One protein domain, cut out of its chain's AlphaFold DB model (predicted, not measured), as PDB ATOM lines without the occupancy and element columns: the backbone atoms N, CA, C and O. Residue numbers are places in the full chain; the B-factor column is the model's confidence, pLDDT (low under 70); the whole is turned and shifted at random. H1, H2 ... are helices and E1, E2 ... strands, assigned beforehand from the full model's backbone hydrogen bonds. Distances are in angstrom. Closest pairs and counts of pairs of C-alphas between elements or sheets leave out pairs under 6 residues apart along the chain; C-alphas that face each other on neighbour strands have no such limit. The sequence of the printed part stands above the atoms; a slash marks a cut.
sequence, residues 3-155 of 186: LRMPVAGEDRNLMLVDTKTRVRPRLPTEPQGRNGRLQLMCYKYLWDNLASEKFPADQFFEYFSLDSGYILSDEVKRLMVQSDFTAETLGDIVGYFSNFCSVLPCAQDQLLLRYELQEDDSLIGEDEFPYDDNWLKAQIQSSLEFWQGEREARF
ATOM      1  N   LEU A   3     -35.936 150.560 106.643       81.94
ATOM      2  CA  LEU A   3     -35.190 150.309 105.412       81.94
ATOM      3  C   LEU A   3     -34.441 151.592 105.062       81.94
ATOM      4  O   LEU A   3     -35.058 152.572 104.639       81.94
ATOM      5  N   ARG A   4     -33.118 151.603 105.243       84.56
ATOM      6  CA  ARG A   4     -32.305 152.755 104.847       84.56
ATOM      7  C   ARG A   4     -31.913 152.615 103.388       84.56
ATOM      8  O   ARG A   4     -31.132 151.738 103.020       84.56
ATOM      9  N   MET A   5     -32.465 153.502 102.566       78.31
ATOM     10  CA  MET A   5     -32.035 153.644 101.181       78.31
ATOM     11  C   MET A   5     -30.582 154.129 101.154       78.31
ATOM     12  O   MET A   5     -30.209 154.968 101.980       78.31
ATOM     13  N   PRO A   6     -29.755 153.633 100.224       70.56
ATOM     14  CA  PRO A   6     -28.383 154.095 100.114       70.56
ATOM     15  C   PRO A   6     -28.344 155.599  99.838       70.56
ATOM     16  O   PRO A   6     -29.076 156.124  98.993       70.56
ATOM     17  N   VAL A   7     -27.466 156.306 100.549       61.22
ATOM     18  CA  VAL A   7     -27.137 157.695 100.224       61.22
ATOM     19  C   VAL A   7     -26.328 157.651  98.932       61.22
ATOM     20  O   VAL A   7     -25.349 156.916  98.878       61.22
ATOM     21  N   ALA A   8     -26.761 158.390  97.904       53.16
ATOM     22  CA  ALA A   8     -26.191 158.379  96.553       53.16
ATOM     23  C   ALA A   8     -24.659 158.147  96.542       53.16
ATOM     24  O   ALA A   8     -23.882 159.050  96.848       53.16
ATOM     25  N   GLY A   9     -24.257 156.915  96.213       58.81
ATOM     26  CA  GLY A   9     -22.901 156.362  96.298       58.81
ATOM     27  C   GLY A   9     -22.824 155.008  95.571       58.81
ATOM     28  O   GLY A   9     -23.803 154.598  94.947       58.81
ATOM     29  N   GLU A  10     -21.667 154.331  95.596       55.97
ATOM     30  CA  GLU A  10     -21.431 153.082  94.836       55.97
ATOM     31  C   GLU A  10     -22.337 151.913  95.263       55.97
ATOM     32  O   GLU A  10     -22.654 151.056  94.436       55.97
ATOM     33  N   ASP A  11     -22.811 151.913  96.510       57.38
ATOM     34  CA  ASP A  11     -23.726 150.896  97.019       57.38
ATOM     35  C   ASP A  11     -25.175 151.246  96.665       57.38
ATOM     36  O   ASP A  11     -25.719 152.251  97.119       57.38
ATOM     37  N   ARG A  12     -25.810 150.432  95.817       66.12
ATOM     38  CA  ARG A  12     -27.212 150.624  95.390       66.12
ATOM     39  C   ARG A  12     -28.217 149.849  96.239       66.12
ATOM     40  O   ARG A  12     -29.421 150.020  96.054       66.12
ATOM     41  N   ASN A  13     -27.733 149.015  97.152       80.56
ATOM     42  CA  ASN A  13     -28.564 148.114  97.934       80.56
ATOM     43  C   ASN A  13     -28.990 148.779  99.244       80.56
ATOM     44  O   ASN A  13     -28.248 149.569  99.827       80.56
ATOM     45  N   LEU A  14     -30.198 148.469  99.704       87.69
ATOM     46  CA  LEU A  14     -30.722 148.987 100.968       87.69
ATOM     47  C   LEU A  14     -30.029 148.337 102.169       87.69
ATOM     48  O   LEU A  14     -29.638 147.169 102.117       87.69
ATOM     49  N   MET A  15     -29.940 149.074 103.270       90.88
ATOM     50  CA  MET A  15     -29.472 148.558 104.553       90.88
ATOM     51  C   MET A  15     -30.664 148.305 105.478       90.88
ATOM     52  O   MET A  15     -31.535 149.166 105.643       90.88
ATOM     53  N   LEU A  16     -30.693 147.123 106.095       94.19
ATOM     54  CA  LEU A  16     -31.708 146.757 107.079       94.19
ATOM     55  C   LEU A  16     -31.294 147.246 108.464       94.19
ATOM     56  O   LEU A  16     -30.220 146.893 108.961       94.19
ATOM     57  N   VAL A  17     -32.169 148.036 109.085       94.62
ATOM     58  CA  VAL A  17     -31.946 148.602 110.413       94.62
ATOM     59  C   VAL A  17     -33.092 148.237 111.346       94.62
ATOM     60  O   VAL A  17     -34.266 148.412 111.024       94.62
ATOM     61  N   ASP A  18     -32.760 147.755 112.536       94.94
ATOM     62  CA  ASP A  18     -33.731 147.474 113.595       94.94
ATOM     63  C   ASP A  18     -33.392 148.316 114.823       94.94
ATOM     64  O   ASP A  18     -32.279 148.262 115.355       94.94
ATOM     65  N   THR A  19     -34.364 149.123 115.243       94.88
ATOM     66  CA  THR A  19     -34.234 150.017 116.390       94.88
ATOM     67  C   THR A  19     -34.834 149.350 117.618       94.88
ATOM     68  O   THR A  19     -36.043 149.122 117.702       94.88
ATOM     69  N   LYS A  20     -33.989 149.069 118.609       94.38
ATOM     70  CA  LYS A  20     -34.374 148.512 119.904       94.38
ATOM     71  C   LYS A  20     -34.371 149.588 120.978       94.38
ATOM     72  O   LYS A  20     -33.339 150.191 121.268       94.38
ATOM     73  N   THR A  21     -35.503 149.752 121.652       93.88
ATOM     74  CA  THR A  21     -35.599 150.643 122.808       93.88
ATOM     75  C   THR A  21     -35.080 149.967 124.074       93.88
ATOM     76  O   THR A  21     -35.170 148.748 124.272       93.88
ATOM     77  N   ARG A  22     -34.474 150.763 124.953       93.56
ATOM     78  CA  ARG A  22     -33.864 150.299 126.201       93.56
ATOM     79  C   ARG A  22     -34.243 151.227 127.341       93.56
ATOM     80  O   ARG A  22     -34.184 152.438 127.212       93.56
ATOM     81  N   VAL A  23     -34.519 150.640 128.502       93.75
ATOM     82  CA  VAL A  23     -34.739 151.395 129.752       93.75
ATOM     83  C   VAL A  23     -33.421 151.884 130.362       93.75
ATOM     84  O   VAL A  23     -33.388 152.862 131.094       93.75
ATOM     85  N   ARG A  24     -32.308 151.181 130.110       92.00
ATOM     86  CA  ARG A  24     -30.987 151.558 130.641       92.00
ATOM     87  C   ARG A  24     -30.152 152.205 129.535       92.00
ATOM     88  O   ARG A  24     -30.062 151.574 128.477       92.00
ATOM     89  N   PRO A  25     -29.447 153.322 129.801       93.62
ATOM     90  CA  PRO A  25     -28.624 154.045 128.826       93.62
ATOM     91  C   PRO A  25     -27.282 153.334 128.594       93.62
ATOM     92  O   PRO A  25     -26.203 153.847 128.873       93.62
ATOM     93  N   ARG A  26     -27.347 152.065 128.191       93.00
ATOM     94  CA  ARG A  26     -26.186 151.240 127.862       93.00
ATOM     95  C   ARG A  26     -26.581 150.157 126.875       93.00
ATOM     96  O   ARG A  26     -27.670 149.572 126.999       93.00
ATOM     97  N   LEU A  27     -25.647 149.827 125.991       92.12
ATOM     98  CA  LEU A  27     -25.784 148.713 125.061       92.12
ATOM     99  C   LEU A  27     -26.118 147.400 125.798       92.12
ATOM    100  O   LEU A  27     -25.764 147.216 126.977       92.12
ATOM    101  N   PRO A  28     -26.867 146.491 125.157       90.81
ATOM    102  CA  PRO A  28     -27.085 145.161 125.700       90.81
ATOM    103  C   PRO A  28     -25.766 144.398 125.824       90.81
ATOM    104  O   PRO A  28     -24.816 144.609 125.076       90.81
ATOM    105  N   THR A  29     -25.714 143.460 126.765       89.62
ATOM    106  CA  THR A  29     -24.645 142.452 126.752       89.62
ATOM    107  C   THR A  29     -24.807 141.550 125.532       89.62
ATOM    108  O   THR A  29     -25.929 141.365 125.068       89.62
ATOM    109  N   GLU A  30     -23.741 140.886 125.097       90.00
ATOM    110  CA  GLU A  30     -23.774 140.004 123.922       90.00
ATOM    111  C   GLU A  30     -24.958 139.002 123.910       90.00
ATOM    112  O   GLU A  30     -25.696 139.004 122.925       90.00
ATOM    113  N   PRO A  31     -25.303 138.286 125.004       86.75
ATOM    114  CA  PRO A  31     -26.468 137.391 125.004       86.75
ATOM    115  C   PRO A  31     -27.824 138.080 124.814       86.75
ATOM    116  O   PRO A  31     -28.789 137.456 124.386       86.75
ATOM    117  N   GLN A  32     -27.919 139.358 125.183       84.56
ATOM    118  CA  GLN A  32     -29.123 140.169 125.006       84.56
ATOM    119  C   GLN A  32     -29.206 140.732 123.578       84.56
ATOM    120  O   GLN A  32     -30.308 140.882 123.064       84.56
ATOM    121  N   GLY A  33     -28.062 141.017 122.943       89.88
ATOM    122  CA  GLY A  33     -27.987 141.491 121.556       89.88
ATOM    123  C   GLY A  33     -28.187 140.387 120.513       89.88
ATOM    124  O   GLY A  33     -28.716 140.660 119.440       89.88
ATOM    125  N   ARG A  34     -27.847 139.127 120.838       91.38
ATOM    126  CA  ARG A  34     -28.000 137.966 119.933       91.38
ATOM    127  C   ARG A  34     -29.383 137.858 119.292       91.38
ATOM    128  O   ARG A  34     -29.467 137.575 118.105       91.38
ATOM    129  N   ASN A  35     -30.450 138.101 120.055       90.88
ATOM    130  CA  ASN A  35     -31.816 138.015 119.532       90.88
ATOM    131  C   ASN A  35     -32.106 139.100 118.487       90.88
ATOM    132  O   ASN A  35     -32.770 138.813 117.498       90.88
ATOM    133  N   GLY A  36     -31.592 140.319 118.686       94.06
ATOM    134  CA  GLY A  36     -31.708 141.389 117.690       94.06
ATOM    135  C   GLY A  36     -30.955 141.039 116.408       94.06
ATOM    136  O   GLY A  36     -31.486 141.205 115.315       94.06
ATOM    137  N   ARG A  37     -29.753 140.458 116.536       95.75
ATOM    138  CA  ARG A  37     -28.971 140.022 115.369       95.75
ATOM    139  C   ARG A  37     -29.689 138.919 114.600       95.75
ATOM    140  O   ARG A  37     -29.820 139.015 113.386       95.75
ATOM    141  N   LEU A  38     -30.214 137.919 115.313       95.69
ATOM    142  CA  LEU A  38     -31.016 136.846 114.724       95.69
ATOM    143  C   LEU A  38     -32.246 137.396 113.992       95.69
ATOM    144  O   LEU A  38     -32.514 136.983 112.871       95.69
ATOM    145  N   GLN A  39     -32.963 138.349 114.593       95.44
ATOM    146  CA  GLN A  39     -34.128 138.979 113.974       95.44
ATOM    147  C   GLN A  39     -33.774 139.679 112.654       95.44
ATOM    148  O   GLN A  39     -34.417 139.413 111.641       95.44
ATOM    149  N   LEU A  40     -32.736 140.520 112.636       96.06
ATOM    150  CA  LEU A  40     -32.297 141.194 111.410       96.06
ATOM    151  C   LEU A  40     -31.793 140.216 110.344       96.06
ATOM    152  O   LEU A  40     -32.087 140.404 109.167       96.06
ATOM    153  N   MET A  41     -31.080 139.158 110.738       97.00
ATOM    154  CA  MET A  41     -30.669 138.111 109.801       97.00
ATOM    155  C   MET A  41     -31.884 137.388 109.202       97.00
ATOM    156  O   MET A  41     -31.904 137.164 107.995       97.00
ATOM    157  N   CYS A  42     -32.925 137.093 109.994       96.38
ATOM    158  CA  CYS A  42     -34.188 136.558 109.473       96.38
ATOM    159  C   CYS A  42     -34.842 137.522 108.476       96.38
ATOM    160  O   CYS A  42     -35.298 137.087 107.422       96.38
ATOM    161  N   TYR A  43     -34.885 138.821 108.781       95.31
ATOM    162  CA  TYR A  43     -35.446 139.815 107.866       95.31
ATOM    163  C   TYR A  43     -34.672 139.895 106.555       95.31
ATOM    164  O   TYR A  43     -35.298 139.906 105.500       95.31
ATOM    165  N   LYS A  44     -33.335 139.886 106.605       94.75
ATOM    166  CA  LYS A  44     -32.506 139.831 105.399       94.75
ATOM    167  C   LYS A  44     -32.776 138.572 104.593       94.75
ATOM    168  O   LYS A  44     -32.997 138.671 103.394       94.75
ATOM    169  N   TYR A  45     -32.811 137.413 105.246       94.75
ATOM    170  CA  TYR A  45     -33.111 136.153 104.576       94.75
ATOM    171  C   TYR A  45     -34.467 136.217 103.867       94.75
ATOM    172  O   TYR A  45     -34.542 135.945 102.675       94.75
ATOM    173  N   LEU A  46     -35.529 136.657 104.548       92.06
ATOM    174  CA  LEU A  46     -36.854 136.805 103.938       92.06
ATOM    175  C   LEU A  46     -36.853 137.811 102.780       92.06
ATOM    176  O   LEU A  46     -37.418 137.524 101.730       92.06
ATOM    177  N   TRP A  47     -36.207 138.965 102.957       91.44
ATOM    178  CA  TRP A  47     -36.103 139.998 101.927       91.44
ATOM    179  C   TRP A  47     -35.385 139.489 100.675       91.44
ATOM    180  O   TRP A  47     -35.917 139.595  99.572       91.44
ATOM    181  N   ASP A  48     -34.197 138.906 100.838       92.00
ATOM    182  CA  ASP A  48     -33.380 138.445  99.719       92.00
ATOM    183  C   ASP A  48     -34.049 137.278  98.986       92.00
ATOM    184  O   ASP A  48     -33.987 137.226  97.759       92.00
ATOM    185  N   ASN A  49     -34.747 136.383  99.694       90.81
ATOM    186  CA  ASN A  49     -35.541 135.330  99.052       90.81
ATOM    187  C   ASN A  49     -36.723 135.921  98.267       90.81
ATOM    188  O   ASN A  49     -36.990 135.469  97.162       90.81
ATOM    189  N   LEU A  50     -37.401 136.957  98.776       88.88
ATOM    190  CA  LEU A  50     -38.463 137.646  98.027       88.88
ATOM    191  C   LEU A  50     -37.934 138.369  96.776       88.88
ATOM    192  O   LEU A  50     -38.642 138.444  95.773       88.88
ATOM    193  N   ALA A  51     -36.724 138.925  96.848       88.81
ATOM    194  CA  ALA A  51     -36.108 139.679  95.759       88.81
ATOM    195  C   ALA A  51     -35.494 138.779  94.675       88.81
ATOM    196  O   ALA A  51     -35.621 139.056  93.483       88.81
ATOM    197  N   SER A  52     -34.807 137.708  95.080       84.56
ATOM    198  CA  SER A  52     -34.013 136.863  94.177       84.56
ATOM    199  C   SER A  52     -34.711 135.575  93.749       84.56
ATOM    200  O   SER A  52     -34.459 135.079  92.648       84.56
ATOM    201  N   GLU A  53     -35.607 135.043  94.580       74.62
ATOM    202  CA  GLU A  53     -36.381 133.844  94.285       74.62
ATOM    203  C   GLU A  53     -37.831 134.219  93.963       74.62
ATOM    204  O   GLU A  53     -38.358 135.250  94.380       74.62
ATOM    205  N   LYS A  54     -38.520 133.375  93.191       76.69
ATOM    206  CA  LYS A  54     -39.966 133.543  93.038       76.69
ATOM    207  C   LYS A  54     -40.626 133.062  94.318       76.69
ATOM    208  O   LYS A  54     -40.432 131.909  94.698       76.69
ATOM    209  N   PHE A  55     -41.434 133.923  94.935       86.38
ATOM    210  CA  PHE A  55     -42.282 133.541  96.060       86.38
ATOM    211  C   PHE A  55     -43.006 132.213  95.749       86.38
ATOM    212  O   PHE A  55     -43.614 132.097  94.676       86.38
ATOM    213  N   PRO A  56     -42.938 131.204  96.638       89.94
ATOM    214  CA  PRO A  56     -43.437 129.859  96.362       89.94
ATOM    215  C   PRO A  56     -44.969 129.801  96.492       89.94
ATOM    216  O   PRO A  56     -45.512 129.201  97.418       89.94
ATOM    217  N   ALA A  57     -45.674 130.446  95.560       91.50
ATOM    218  CA  ALA A  57     -47.121 130.652  95.611       91.50
ATOM    219  C   ALA A  57     -47.909 129.337  95.734       91.50
ATOM    220  O   ALA A  57     -48.819 129.253  96.554       91.50
ATOM    221  N   ASP A  58     -47.529 128.300  94.985       92.88
ATOM    222  CA  ASP A  58     -48.216 127.002  95.021       92.88
ATOM    223  C   ASP A  58     -48.133 126.360  96.413       92.88
ATOM    224  O   ASP A  58     -49.146 125.946  96.973       92.88
ATOM    225  N   GLN A  59     -46.938 126.360  97.014       94.12
ATOM    226  CA  GLN A  59     -46.715 125.832  98.365       94.12
ATOM    227  C   GLN A  59     -47.441 126.674  99.415       94.12
ATOM    228  O   GLN A  59     -47.967 126.132 100.381       94.12
ATOM    229  N   PHE A  60     -47.491 127.996  99.229       93.38
ATOM    230  CA  PHE A  60     -48.243 128.900 100.094       93.38
ATOM    231  C   PHE A  60     -49.743 128.577 100.073       93.38
ATOM    232  O   PHE A  60     -50.349 128.421 101.134       93.38
ATOM    233  N   PHE A  61     -50.337 128.432  98.887       96.31
ATOM    234  CA  PHE A  61     -51.753 128.092  98.760       96.31
ATOM    235  C   PHE A  61     -52.060 126.703  99.325       96.31
ATOM    236  O   PHE A  61     -53.025 126.555 100.074       96.31
ATOM    237  N   GLU A  62     -51.217 125.709  99.037       97.06
ATOM    238  CA  GLU A  62     -51.364 124.351  99.565       97.06
ATOM    239  C   GLU A  62     -51.271 124.327 101.098       97.06
ATOM    240  O   GLU A  62     -52.177 123.828 101.769       97.06
ATOM    241  N   TYR A  63     -50.221 124.928 101.667       96.00
ATOM    242  CA  TYR A  63     -49.961 124.917 103.107       96.00
ATOM    243  C   TYR A  63     -51.086 125.574 103.914       96.00
ATOM    244  O   TYR A  63     -51.515 125.039 104.937       96.00
ATOM    245  N   PHE A  64     -51.592 126.721 103.451       96.00
ATOM    246  CA  PHE A  64     -52.688 127.429 104.118       96.00
ATOM    247  C   PHE A  64     -54.082 126.961 103.674       96.00
ATOM    248  O   PHE A  64     -55.076 127.495 104.167       96.00
ATOM    249  N   SER A  65     -54.176 125.966 102.781       96.62
ATOM    250  CA  SER A  65     -55.442 125.475 102.215       96.62
ATOM    251  C   SER A  65     -56.294 126.598 101.603       96.62
ATOM    252  O   SER A  65     -57.501 126.690 101.833       96.62
ATOM    253  N   LEU A  66     -55.644 127.485 100.849       96.06
ATOM    254  CA  LEU A  66     -56.249 128.650 100.208       96.06
ATOM    255  C   LEU A  66     -56.572 128.355  98.736       96.06
ATOM    256  O   LEU A  66     -55.777 127.743  98.027       96.06
ATOM    257  N   ASP A  67     -57.717 128.846  98.262       95.81
ATOM    258  CA  ASP A  67     -58.100 128.774  96.849       95.81
ATOM    259  C   ASP A  67     -57.558 129.993  96.091       95.81
ATOM    260  O   ASP A  67     -58.001 131.125  96.300       95.81
ATOM    261  N   SER A  68     -56.595 129.768  95.196       95.94
ATOM    262  CA  SER A  68     -56.031 130.828  94.355       95.94
ATOM    263  C   SER A  68     -57.054 131.408  93.373       95.94
ATOM    264  O   SER A  68     -56.951 132.579  93.016       95.94
ATOM    265  N   GLY A  69     -58.075 130.634  92.988       96.62
ATOM    266  CA  GLY A  69     -59.184 131.071  92.142       96.62
ATOM    267  C   GLY A  69     -60.277 131.836  92.892       96.62
ATOM    268  O   GLY A  69     -61.248 132.268  92.268       96.62
ATOM    269  N   TYR A  70     -60.136 132.026  94.209       95.19
ATOM    270  CA  TYR A  70     -61.131 132.722  95.014       95.19
ATOM    271  C   TYR A  70     -61.316 134.163  94.532       95.19
ATOM    272  O   TYR A  70     -60.386 134.975  94.575       95.19
ATOM    273  N   ILE A  71     -62.536 134.480  94.093       96.75
ATOM    274  CA  ILE A  71     -62.899 135.808  93.599       96.75
ATOM    275  C   ILE A  71     -62.960 136.782  94.774       96.75
ATOM    276  O   ILE A  71     -63.640 136.554  95.776       96.75
ATOM    277  N   LEU A  72     -62.265 137.902  94.625       94.69
ATOM    278  CA  LEU A  72     -62.160 138.929  95.653       94.69
ATOM    279  C   LEU A  72     -63.496 139.653  95.853       94.69
ATOM    280  O   LEU A  72     -64.278 139.819  94.916       94.69
ATOM    281  N   SER A  73     -63.755 140.118  97.077       94.50
ATOM    282  CA  SER A  73     -64.975 140.875  97.367       94.50
ATOM    283  C   SER A  73     -64.958 142.252  96.696       94.50
ATOM    284  O   SER A  73     -63.897 142.838  96.468       94.50
ATOM    285  N   ASP A  74     -66.141 142.819  96.451       93.06
ATOM    286  CA  ASP A  74     -66.266 144.169  95.885       93.06
ATOM    287  C   ASP A  74     -65.576 145.238  96.742       93.06
ATOM    288  O   ASP A  74     -65.103 146.246  96.226       93.06
ATOM    289  N   GLU A  75     -65.517 145.039  98.060       93.25
ATOM    290  CA  GLU A  75     -64.793 145.928  98.968       93.25
ATOM    291  C   GLU A  75     -63.292 145.922  98.691       93.25
ATOM    292  O   GLU A  75     -62.694 146.980  98.508       93.25
ATOM    293  N   VAL A  76     -62.711 144.730  98.585       91.19
ATOM    294  CA  VAL A  76     -61.289 144.544  98.308       91.19
ATOM    295  C   VAL A  76     -60.953 145.082  96.912       91.19
ATOM    296  O   VAL A  76     -59.999 145.844  96.768       91.19
ATOM    297  N   LYS A  77     -61.799 144.824  95.907       90.75
ATOM    298  CA  LYS A  77     -61.650 145.395  94.554       90.75
ATOM    299  C   LYS A  77     -61.701 146.927  94.546       90.75
ATOM    300  O   LYS A  77     -60.881 147.560  93.883       90.75
ATOM    301  N   ARG A  78     -62.612 147.551  95.309       89.56
ATOM    302  CA  ARG A  78     -62.686 149.022  95.426       89.56
ATOM    303  C   ARG A  78     -61.406 149.628  96.007       89.56
ATOM    304  O   ARG A  78     -60.987 150.678  95.529       89.56
ATOM    305  N   LEU A  79     -60.794 148.989  97.006       88.50
ATOM    306  CA  LEU A  79     -59.539 149.463  97.607       88.50
ATOM    307  C   LEU A  79     -58.365 149.418  96.617       88.50
ATOM    308  O   LEU A  79     -57.519 150.310  96.622       88.50
ATOM    309  N   MET A  80     -58.327 148.420  95.733       86.88
ATOM    310  CA  MET A  80     -57.261 148.317  94.731       86.88
ATOM    311  C   MET A  80     -57.355 149.398  93.661       86.88
ATOM    312  O   MET A  80     -56.339 149.989  93.310       86.88
ATOM    313  N   VAL A  81     -58.573 149.722  93.213       85.62
ATOM    314  CA  VAL A  81     -58.799 150.807  92.244       85.62
ATOM    315  C   VAL A  81     -58.305 152.152  92.786       85.62
ATOM    316  O   VAL A  81     -57.819 152.975  92.020       85.62
ATOM    317  N   GLN A  82     -58.369 152.376  94.104       85.19
ATOM    318  CA  GLN A  82     -57.810 153.581  94.735       85.19
ATOM    319  C   GLN A  82     -56.274 153.614  94.742       85.19
ATOM    320  O   GLN A  82     -55.696 154.674  94.964       85.19
ATOM    321  N   SER A  83     -55.628 152.470  94.520       81.25
ATOM    322  CA  SER A  83     -54.174 152.282  94.571       81.25
ATOM    323  C   SER A  83     -53.568 151.988  93.189       81.25
ATOM    324  O   SER A  83     -52.477 151.428  93.119       81.25
ATOM    325  N   ASP A  84     -54.279 152.314  92.100       85.56
ATOM    326  CA  ASP A  84     -53.881 152.059  90.702       85.56
ATOM    327  C   ASP A  84     -53.503 150.592  90.400       85.56
ATOM    328  O   ASP A  84     -52.664 150.294  89.547       85.56
ATOM    329  N   PHE A  85     -54.153 149.653  91.088       84.31
ATOM    330  CA  PHE A  85     -53.945 148.215  90.939       84.31
ATOM    331  C   PHE A  85     -55.279 147.504  90.668       84.31
ATOM    332  O   PHE A  85     -56.330 147.928  91.149       84.31
ATOM    333  N   THR A  86     -55.268 146.416  89.894       88.06
ATOM    334  CA  THR A  86     -56.463 145.602  89.628       88.06
ATOM    335  C   THR A  86     -56.142 144.111  89.719       88.06
ATOM    336  O   THR A  86     -55.163 143.635  89.150       88.06
ATOM    337  N   ALA A  87     -56.990 143.370  90.435       92.25
ATOM    338  CA  ALA A  87     -56.936 141.918  90.581       92.25
ATOM    339  C   ALA A  87     -58.357 141.360  90.743       92.25
ATOM    340  O   ALA A  87     -59.204 141.982  91.392       92.25
ATOM    341  N   GLU A  88     -58.623 140.188  90.166       94.38
ATOM    342  CA  GLU A  88     -59.929 139.525  90.254       94.38
ATOM    343  C   GLU A  88     -59.936 138.428  91.320       94.38
ATOM    344  O   GLU A  88     -60.936 138.244  92.021       94.38
ATOM    345  N   THR A  89     -58.808 137.734  91.463       96.38
ATOM    346  CA  THR A  89     -58.640 136.561  92.320       96.38
ATOM    347  C   THR A  89     -57.529 136.748  93.351       96.38
ATOM    348  O   THR A  89     -56.645 137.595  93.202       96.38
ATOM    349  N   LEU A  90     -57.535 135.929  94.405       94.75
ATOM    350  CA  LEU A  90     -56.424 135.875  95.359       94.75
ATOM    351  C   LEU A  90     -55.088 135.542  94.665       94.75
ATOM    352  O   LEU A  90     -54.050 136.105  95.019       94.75
ATOM    353  N   GLY A  91     -55.119 134.673  93.649       95.50
ATOM    354  CA  GLY A  91     -53.972 134.343  92.806       95.50
ATOM    355  C   GLY A  91     -53.369 135.563  92.112       95.50
ATOM    356  O   GLY A  91     -52.149 135.718  92.116       95.50
ATOM    357  N   ASP A  92     -54.204 136.470  91.599       94.31
ATOM    358  CA  ASP A  92     -53.740 137.702  90.949       94.31
ATOM    359  C   ASP A  92     -52.987 138.616  91.930       94.31
ATOM    360  O   ASP A  92     -51.944 139.170  91.578       94.31
ATOM    361  N   ILE A  93     -53.464 138.735  93.178       92.31
ATOM    362  CA  ILE A  93     -52.781 139.513  94.228       92.31
ATOM    363  C   ILE A  93     -51.399 138.922  94.511       92.31
ATOM    364  O   ILE A  93     -50.404 139.648  94.522       92.31
ATOM    365  N   VAL A  94     -51.325 137.608  94.739       92.56
ATOM    366  CA  VAL A  94     -50.057 136.928  95.044       92.56
ATOM    367  C   VAL A  94     -49.099 137.011  93.854       92.56
ATOM    368  O   VAL A  94     -47.902 137.235  94.041       92.56
ATOM    369  N   GLY A  95     -49.612 136.901  92.628       91.56
ATOM    370  CA  GLY A  95     -48.838 137.082  91.403       91.56
ATOM    371  C   GLY A  95     -48.259 138.491  91.284       91.56
ATOM    372  O   GLY A  95     -47.065 138.644  91.019       91.56
ATOM    373  N   TYR A  96     -49.066 139.523  91.539       89.94
ATOM    374  CA  TYR A  96     -48.591 140.907  91.549       89.94
ATOM    375  C   TYR A  96     -47.528 141.140  92.620       89.94
ATOM    376  O   TYR A  96     -46.470 141.683  92.311       89.94
ATOM    377  N   PHE A  97     -47.776 140.677  93.847       89.69
ATOM    378  CA  PHE A  97     -46.814 140.748  94.944       89.69
ATOM    379  C   PHE A  97     -45.475 140.107  94.556       89.69
ATOM    380  O   PHE A  97     -44.429 140.739  94.675       89.69
ATOM    381  N   SER A  98     -45.513 138.893  94.005       89.50
ATOM    382  CA  SER A  98     -44.314 138.155  93.591       89.50
ATOM    383  C   SER A  98     -43.536 138.894  92.499       89.50
ATOM    384  O   SER A  98     -42.315 139.015  92.568       89.50
ATOM    385  N   ASN A  99     -44.245 139.428  91.499       88.31
ATOM    386  CA  ASN A  99     -43.632 140.199  90.420       88.31
ATOM    387  C   ASN A  99     -43.018 141.506  90.936       88.31
ATOM    388  O   ASN A  99     -41.908 141.858  90.541       88.31
ATOM    389  N   PHE A 100     -43.713 142.203  91.833       88.50
ATOM    390  CA  PHE A 100     -43.215 143.423  92.459       88.50
ATOM    391  C   PHE A 100     -41.959 143.156  93.293       88.50
ATOM    392  O   PHE A 100     -40.976 143.882  93.173       88.50
ATOM    393  N   CYS A 101     -41.945 142.091  94.093       88.50
ATOM    394  CA  CYS A 101     -40.772 141.732  94.883       88.50
ATOM    395  C   CYS A 101     -39.566 141.374  94.001       88.50
ATOM    396  O   CYS A 101     -38.459 141.802  94.308       88.50
ATOM    397  N   SER A 102     -39.781 140.711  92.859       85.94
ATOM    398  CA  SER A 102     -38.701 140.291  91.948       85.94
ATOM    399  C   SER A 102     -37.896 141.433  91.305       85.94
ATOM    400  O   SER A 102     -36.841 141.190  90.722       85.94
ATOM    401  N   VAL A 103     -38.386 142.678  91.376       87.88
ATOM    402  CA  VAL A 103     -37.664 143.867  90.884       87.88
ATOM    403  C   VAL A 103     -36.969 144.650  92.000       87.88
ATOM    404  O   VAL A 103     -36.293 145.643  91.721       87.88
ATOM    405  N   LEU A 104     -37.128 144.233  93.258       86.31
ATOM    406  CA  LEU A 104     -36.445 144.839  94.393       86.31
ATOM    407  C   LEU A 104     -34.974 144.397  94.419       86.31
ATOM    408  O   LEU A 104     -34.665 143.250  94.098       86.31
ATOM    409  N   PRO A 105     -34.037 145.278  94.807       88.31
ATOM    410  CA  PRO A 105     -32.654 144.877  95.017       88.31
ATOM    411  C   PRO A 105     -32.526 144.026  96.287       88.31
ATOM    412  O   PRO A 105     -33.242 144.251  97.268       88.31
ATOM    413  N   CYS A 106     -31.562 143.105  96.310       89.56
ATOM    414  CA  CYS A 106     -31.157 142.448  97.552       89.56
ATOM    415  C   CYS A 106     -30.664 143.481  98.577       89.56
ATOM    416  O   CYS A 106     -30.164 144.552  98.218       89.56
ATOM    417  N   ALA A 107     -30.790 143.153  99.858       92.00
ATOM    418  CA  ALA A 107     -30.261 143.982 100.931       92.00
ATOM    419  C   ALA A 107     -28.738 143.823 101.048       92.00
ATOM    420  O   ALA A 107     -28.168 142.795 100.676       92.00
ATOM    421  N   GLN A 108     -28.070 144.831 101.607       93.31
ATOM    422  CA  GLN A 108     -26.651 144.743 101.956       93.31
ATOM    423  C   GLN A 108     -26.387 143.567 102.908       93.31
ATOM    424  O   GLN A 108     -27.254 143.166 103.687       93.31
ATOM    425  N   ASP A 109     -25.173 143.019 102.862       94.50
ATOM    426  CA  ASP A 109     -24.740 141.991 103.816       94.50
ATOM    427  C   ASP A 109     -24.363 142.585 105.176       94.50
ATOM    428  O   ASP A 109     -24.278 141.856 106.158       94.50
ATOM    429  N   GLN A 110     -24.181 143.902 105.260       95.06
ATOM    430  CA  GLN A 110     -23.994 144.611 106.519       95.06
ATOM    431  C   GLN A 110     -25.360 144.976 107.123       95.06
ATOM    432  O   GLN A 110     -26.205 145.581 106.462       95.06
ATOM    433  N   LEU A 111     -25.575 144.612 108.388       95.62
ATOM    434  CA  LEU A 111     -26.813 144.847 109.136       95.62
ATOM    435  C   LEU A 111     -26.540 145.755 110.339       95.62
ATOM    436  O   LEU A 111     -25.449 145.719 110.914       95.62
ATOM    437  N   LEU A 112     -27.544 146.542 110.739       96.06
ATOM    438  CA  LEU A 112     -27.399 147.550 111.792       96.06
ATOM    439  C   LEU A 112     -28.480 147.412 112.868       96.06
ATOM    440  O   LEU A 112     -29.663 147.639 112.616       96.06
ATOM    441  N   LEU A 113     -28.069 147.122 114.101       96.25
ATOM    442  CA  LEU A 113     -28.924 147.311 115.273       96.25
ATOM    443  C   LEU A 113     -28.679 148.687 115.865       96.25
ATOM    444  O   LEU A 113     -27.561 149.009 116.263       96.25
ATOM    445  N   ARG A 114     -29.744 149.470 116.000       96.38
ATOM    446  CA  ARG A 114     -29.712 150.778 116.647       96.38
ATOM    447  C   ARG A 114     -30.384 150.692 118.007       96.38
ATOM    448  O   ARG A 114     -31.474 150.147 118.131       96.38
ATOM    449  N   TYR A 115     -29.740 151.215 119.042       96.44
ATOM    450  CA  TYR A 115     -30.290 151.220 120.394       96.44
ATOM    451  C   TYR A 115     -30.615 152.638 120.827       96.44
ATOM    452  O   TYR A 115     -29.733 153.494 120.843       96.44
ATOM    453  N   GLU A 116     -31.857 152.857 121.241       96.81
ATOM    454  CA  GLU A 116     -32.352 154.156 121.703       96.81
ATOM    455  C   GLU A 116     -32.875 154.060 123.137       96.81
ATOM    456  O   GLU A 116     -33.364 153.010 123.582       96.81
ATOM    457  N   LEU A 117     -32.720 155.139 123.900       96.75
ATOM    458  CA  LEU A 117     -33.238 155.240 125.254       96.75
ATOM    459  C   LEU A 117     -34.740 155.500 125.187       96.75
ATOM    460  O   LEU A 117     -35.183 156.457 124.576       96.75
ATOM    461  N   GLN A 118     -35.528 154.664 125.856       95.81
ATOM    462  CA  GLN A 118     -36.991 154.767 125.821       95.81
ATOM    463  C   GLN A 118     -37.525 156.081 126.429       95.81
ATOM    464  O   GLN A 118     -38.672 156.444 126.194       95.81
ATOM    465  N   GLU A 119     -36.735 156.751 127.270       95.81
ATOM    466  CA  GLU A 119     -37.148 157.974 127.964       95.81
ATOM    467  C   GLU A 119     -37.258 159.184 127.026       95.81
ATOM    468  O   GLU A 119     -38.192 159.971 127.166       95.81
ATOM    469  N   ASP A 120     -36.320 159.331 126.090       95.56
ATOM    470  CA  ASP A 120     -36.155 160.537 125.271       95.56
ATOM    471  C   ASP A 120     -35.744 160.252 123.814       95.56
ATOM    472  O   ASP A 120     -35.342 161.167 123.096       95.56
ATOM    473  N   ASP A 121     -35.809 158.987 123.395       95.12
ATOM    474  CA  ASP A 121     -35.375 158.476 122.089       95.12
ATOM    475  C   ASP A 121     -33.901 158.790 121.753       95.12
ATOM    476  O   ASP A 121     -33.467 158.704 120.599       95.12
ATOM    477  N   SER A 122     -33.083 159.131 122.758       96.19
ATOM    478  CA  SER A 122     -31.666 159.420 122.549       96.19
ATOM    479  C   SER A 122     -30.896 158.171 122.121       96.19
ATOM    480  O   SER A 122     -31.107 157.060 122.615       96.19
ATOM    481  N   LEU A 123     -29.951 158.352 121.195       96.81
ATOM    482  CA  LEU A 123     -29.111 157.262 120.715       96.81
ATOM    483  C   LEU A 123     -28.181 156.768 121.833       96.81
ATOM    484  O   LEU A 123     -27.317 157.499 122.313       96.81
ATOM    485  N   ILE A 124     -28.313 155.492 122.196       96.69
ATOM    486  CA  ILE A 124     -27.403 154.798 123.117       96.69
ATOM    487  C   ILE A 124     -26.176 154.286 122.363       96.69
ATOM    488  O   ILE A 124     -25.064 154.304 122.891       96.69
ATOM    489  N   GLY A 125     -26.382 153.782 121.147       96.12
ATOM    490  CA  GLY A 125     -25.318 153.292 120.283       96.12
ATOM    491  C   GLY A 125     -25.830 152.357 119.199       96.12
ATOM    492  O   GLY A 125     -27.007 151.996 119.163       96.12
ATOM    493  N   GLU A 126     -24.915 151.951 118.334       95.81
ATOM    494  CA  GLU A 126     -25.188 151.108 117.178       95.81
ATOM    495  C   GLU A 126     -24.280 149.868 117.199       95.81
ATOM    496  O   GLU A 126     -23.163 149.906 117.718       95.81
ATOM    497  N   ASP A 127     -24.794 148.751 116.689       95.06
ATOM    498  CA  ASP A 127     -24.091 147.477 116.536       95.06
ATOM    499  C   ASP A 127     -24.206 147.031 115.078       95.06
ATOM    500  O   ASP A 127     -25.261 146.579 114.629       95.06
ATOM    501  N   GLU A 128     -23.107 147.200 114.353       95.44
ATOM    502  CA  GLU A 128     -22.931 146.789 112.965       95.44
ATOM    503  C   GLU A 128     -22.348 145.375 112.900       95.44
ATOM    504  O   GLU A 128     -21.327 145.079 113.527       95.44
ATOM    505  N   PHE A 129     -22.972 144.489 112.126       95.56
ATOM    506  CA  PHE A 129     -22.515 143.106 111.981       95.56
ATOM    507  C   PHE A 129     -22.845 142.534 110.592       95.56
ATOM    508  O   PHE A 129     -23.843 142.928 109.984       95.56
ATOM    509  N   PRO A 130     -22.030 141.591 110.087       97.25
ATOM    510  CA  PRO A 130     -22.281 140.954 108.803       97.25
ATOM    511  C   PRO A 130     -23.391 139.903 108.904       97.25
ATOM    512  O   PRO A 130     -23.578 139.259 109.941       97.25
ATOM    513  N   TYR A 131     -24.087 139.689 107.796       97.12
ATOM    514  CA  TYR A 131     -24.980 138.566 107.574       97.12
ATOM    515  C   TYR A 131     -24.193 137.252 107.526       97.12
ATOM    516  O   TYR A 131     -23.157 137.155 106.871       97.12
ATOM    517  N   ASP A 132     -24.707 136.230 108.207       97.44
ATOM    518  CA  ASP A 132     -24.136 134.885 108.219       97.44
ATOM    519  C   ASP A 132     -25.255 133.863 107.982       97.44
ATOM    520  O   ASP A 132     -26.000 133.497 108.896       97.44
ATOM    521  N   ASP A 133     -25.380 133.418 106.730       96.44
ATOM    522  CA  ASP A 133     -26.408 132.469 106.286       96.44
ATOM    523  C   ASP A 133     -26.325 131.124 107.022       96.44
ATOM    524  O   ASP A 133     -27.340 130.560 107.439       96.44
ATOM    525  N   ASN A 134     -25.105 130.621 107.230       97.62
ATOM    526  CA  ASN A 134     -24.882 129.332 107.878       97.62
ATOM    527  C   ASN A 134     -25.265 129.403 109.354       97.62
ATOM    528  O   ASN A 134     -25.952 128.517 109.869       97.62
ATOM    529  N   TRP A 135     -24.838 130.468 110.038       96.81
ATOM    530  CA  TRP A 135     -25.196 130.687 111.431       96.81
ATOM    531  C   TRP A 135     -26.708 130.855 111.593       96.81
ATOM    532  O   TRP A 135     -27.290 130.214 112.471       96.81
ATOM    533  N   LEU A 136     -27.350 131.645 110.725       97.69
ATOM    534  CA  LEU A 136     -28.796 131.854 110.735       97.69
ATOM    535  C   LEU A 136     -29.553 130.531 110.591       97.69
ATOM    536  O   LEU A 136     -30.379 130.199 111.444       97.69
ATOM    537  N   LYS A 137     -29.249 129.750 109.547       96.75
ATOM    538  CA  LYS A 137     -29.899 128.455 109.296       96.75
ATOM    539  C   LYS A 137     -29.695 127.490 110.459       96.75
ATOM    540  O   LYS A 137     -30.641 126.818 110.858       96.75
ATOM    541  N   ALA A 138     -28.510 127.477 111.071       96.88
ATOM    542  CA  ALA A 138     -28.259 126.683 112.272       96.88
ATOM    543  C   ALA A 138     -29.106 127.134 113.481       96.88
ATOM    544  O   ALA A 138     -29.596 126.286 114.230       96.88
ATOM    545  N   GLN A 139     -29.315 128.444 113.681       95.62
ATOM    546  CA  GLN A 139     -30.194 128.949 114.747       95.62
ATOM    547  C   GLN A 139     -31.667 128.599 114.497       95.62
ATOM    548  O   GLN A 139     -32.360 128.177 115.428       95.62
ATOM    549  N   ILE A 140     -32.140 128.750 113.254       95.81
ATOM    550  CA  ILE A 140     -33.505 128.379 112.855       95.81
ATOM    551  C   ILE A 140     -33.713 126.882 113.082       95.81
ATOM    552  O   ILE A 140     -34.639 126.505 113.798       95.81
ATOM    553  N   GLN A 141     -32.809 126.038 112.578       96.44
ATOM    554  CA  GLN A 141     -32.888 124.587 112.744       96.44
ATOM    555  C   GLN A 141     -32.913 124.183 114.223       96.44
ATOM    556  O   GLN A 141     -33.821 123.482 114.658       96.44
ATOM    557  N   SER A 142     -31.993 124.708 115.041       94.75
ATOM    558  CA  SER A 142     -31.962 124.420 116.483       94.75
ATOM    559  C   SER A 142     -33.235 124.862 117.223       94.75
ATOM    560  O   SER A 142     -33.509 124.351 118.319       94.75
ATOM    561  N   SER A 143     -33.967 125.846 116.692       94.19
ATOM    562  CA  SER A 143     -35.248 126.309 117.240       94.19
ATOM    563  C   SER A 143     -36.396 125.399 116.799       94.19
ATOM    564  O   SER A 143     -37.201 124.997 117.640       94.19
ATOM    565  N   LEU A 144     -36.426 125.016 115.520       95.88
ATOM    566  CA  LEU A 144     -37.415 124.096 114.956       95.88
ATOM    567  C   LEU A 144     -37.347 122.713 115.603       95.88
ATOM    568  O   LEU A 144     -38.384 122.228 116.039       95.88
ATOM    569  N   GLU A 145     -36.152 122.144 115.781       97.38
ATOM    570  CA  GLU A 145     -35.958 120.860 116.475       97.38
ATOM    571  C   GLU A 145     -36.634 120.851 117.853       97.38
ATOM    572  O   GLU A 145     -37.225 119.862 118.277       97.38
ATOM    573  N   PHE A 146     -36.564 121.972 118.579       95.62
ATOM    574  CA  PHE A 146     -37.219 122.086 119.878       95.62
ATOM    575  C   PHE A 146     -38.739 122.198 119.749       95.62
ATOM    576  O   PHE A 146     -39.463 121.511 120.464       95.62
ATOM    577  N   TRP A 147     -39.237 123.041 118.843       95.75
ATOM    578  CA  TRP A 147     -40.679 123.228 118.655       95.75
ATOM    579  C   TRP A 147     -41.385 122.006 118.067       95.75
ATOM    580  O   TRP A 147     -42.555 121.785 118.366       95.75
ATOM    581  N   GLN A 148     -40.680 121.203 117.276       96.50
ATOM    582  CA  GLN A 148     -41.177 119.955 116.697       96.50
ATOM    583  C   GLN A 148     -41.020 118.755 117.648       96.50
ATOM    584  O   GLN A 148     -41.507 117.670 117.347       96.50
ATOM    585  N   GLY A 149     -40.380 118.938 118.810       96.50
ATOM    586  CA  GLY A 149     -40.158 117.869 119.789       96.50
ATOM    587  C   GLY A 149     -39.029 116.899 119.421       96.50
ATOM    588  O   GLY A 149     -38.890 115.855 120.049       96.50
ATOM    589  N   GLU A 150     -38.202 117.241 118.436       97.19
ATOM    590  CA  GLU A 150     -37.024 116.471 118.018       97.19
ATOM    591  C   GLU A 150     -35.844 116.648 118.989       97.19
ATOM    592  O   GLU A 150     -34.899 115.855 118.996       97.19
ATOM    593  N   ARG A 151     -35.890 117.686 119.836       95.44
ATOM    594  CA  ARG A 151     -34.873 117.986 120.845       95.44
ATOM    595  C   ARG A 151     -35.485 118.502 122.146       95.44
ATOM    596  O   ARG A 151     -36.282 119.432 122.143       95.44
ATOM    597  N   GLU A 152     -34.984 118.002 123.275       91.19
ATOM    598  CA  GLU A 152     -35.302 118.506 124.621       91.19
ATOM    599  C   GLU A 152     -34.822 119.945 124.870       91.19
ATOM    600  O   GLU A 152     -33.860 120.426 124.258       91.19
ATOM    601  N   ALA A 153     -35.441 120.639 125.829       89.25
ATOM    602  CA  ALA A 153     -34.998 121.968 126.251       89.25
ATOM    603  C   ALA A 153     -33.535 121.949 126.739       89.25
ATOM    604  O   ALA A 153     -33.107 121.054 127.465       89.25
ATOM    605  N   ARG A 154     -32.754 122.972 126.366       88.56
ATOM    606  CA  ARG A 154     -31.375 123.151 126.849       88.56
ATOM    607  C   ARG A 154     -31.353 124.127 128.016       88.56
ATOM    608  O   ARG A 154     -32.102 125.103 128.039       88.56
ATOM    609  N   PHE A 155     -30.437 123.900 128.950       89.56
ATOM    610  CA  PHE A 155     -30.170 124.858 130.016       89.56
ATOM    611  C   PHE A 155     -29.450 126.097 129.463       89.56
ATOM    612  O   PHE A 155     -28.620 125.967 128.556       89.56
TER     613      PHE A 155
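Overview. This is residues 3 to 155 of the 186 residues of an uncharacterized protein of Opuntia streptacantha (UniProt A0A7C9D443). A small, strongly twisted sheet of three strands has one long helix, H1, packed over one face, and H5 crosses H1 on its side away from the sheet. Beyond the far end of H1, the short helices H2, H3 and H4 make a loose arm that reaches away from the sheet. You have 153 printed residues, with five named helices and three named strands in the order E1 H1 H2 H3 H4 E2 E3 H5; the mixed sheet runs E1 E2 E3, with E1 and E2 parallel and E2 and E3 antiparallel. The class is mixed, helices and strands, and the whole is loose, with a radius of gyration of the C-alphas of 19.9 A and spans of 52 by 47 by 34 A.

Along the chain. Start at Leu 3; residues 3 to 14 hold no named element. Find C-alpha 15 at (-29.472, 148.558, 104.553), where E1, residues 15 to 22, begins its 22.2 A. H1, residues 30 to 52, starts at C-alpha 30, (-23.774, 140.004, 123.922), and runs 31.6 A. Then come H2, residues 57 to 64, H3, residues 74 to 81, and H4, residues 90 to 101, 16.7 A long. E2 is residues 110 to 117, 23.4 A, and E3 residues 123 to 130, 21.3 A. H5, residues 133 to 147, runs 21.0 A to C-alpha 147 at (-40.679, 123.228, 118.655).

Arrangement. Begin at the sheet: N 20 of E1 and O 114 of E2 are 2.8 A apart, within hydrogen-bond range. In the hairpin E2 and E3, N 113 and O 127 are 2.9 A apart, also within range. Residues 3 to 4 pair antiparallel with residues 15 to 16 of E1. H1 is on the sheet at a height of 8.8 A, two layers with the helix on one face; the closest C-alphas of E1 and H1 are those of Asp 18 and Leu 40, 6.8 A. Residues 38 to 45 of H1 touch residues 133 to 139 of H5, about perpendicular at 74 degrees, closest at the C-alphas of Met 41 and Leu 136, 6.6 A. H1 and H4 only just touch, with 3 pairs of C-alphas within 8 A, and only at their ends; Ala 51 and Cys 101 have the closest C-alphas, 5.2 A. H2 and H4 are close but not clearly touching, with the C-alphas of Ala 57 and Val 94 7.0 A apart. H3 touches no helix. E1, H1 to H4 and E2 form a strand-helix-strand unit, two parallel neighbour strands with helices between. In H2, H3 and H4 every O i to N i+4 pair is within hydrogen-bond range; in H1 17 of 19 are, in H5 10 of 11.

Size, cuts and confidence. The two C-alphas farthest apart, those of Val 81 and Phe 155, are 54.0 A apart. The printed part has no cut, and no link between named elements is long. Look at the B-factor column: the mean pLDDT of the printed part is 91.1, and residues 7 to 12 are under 70.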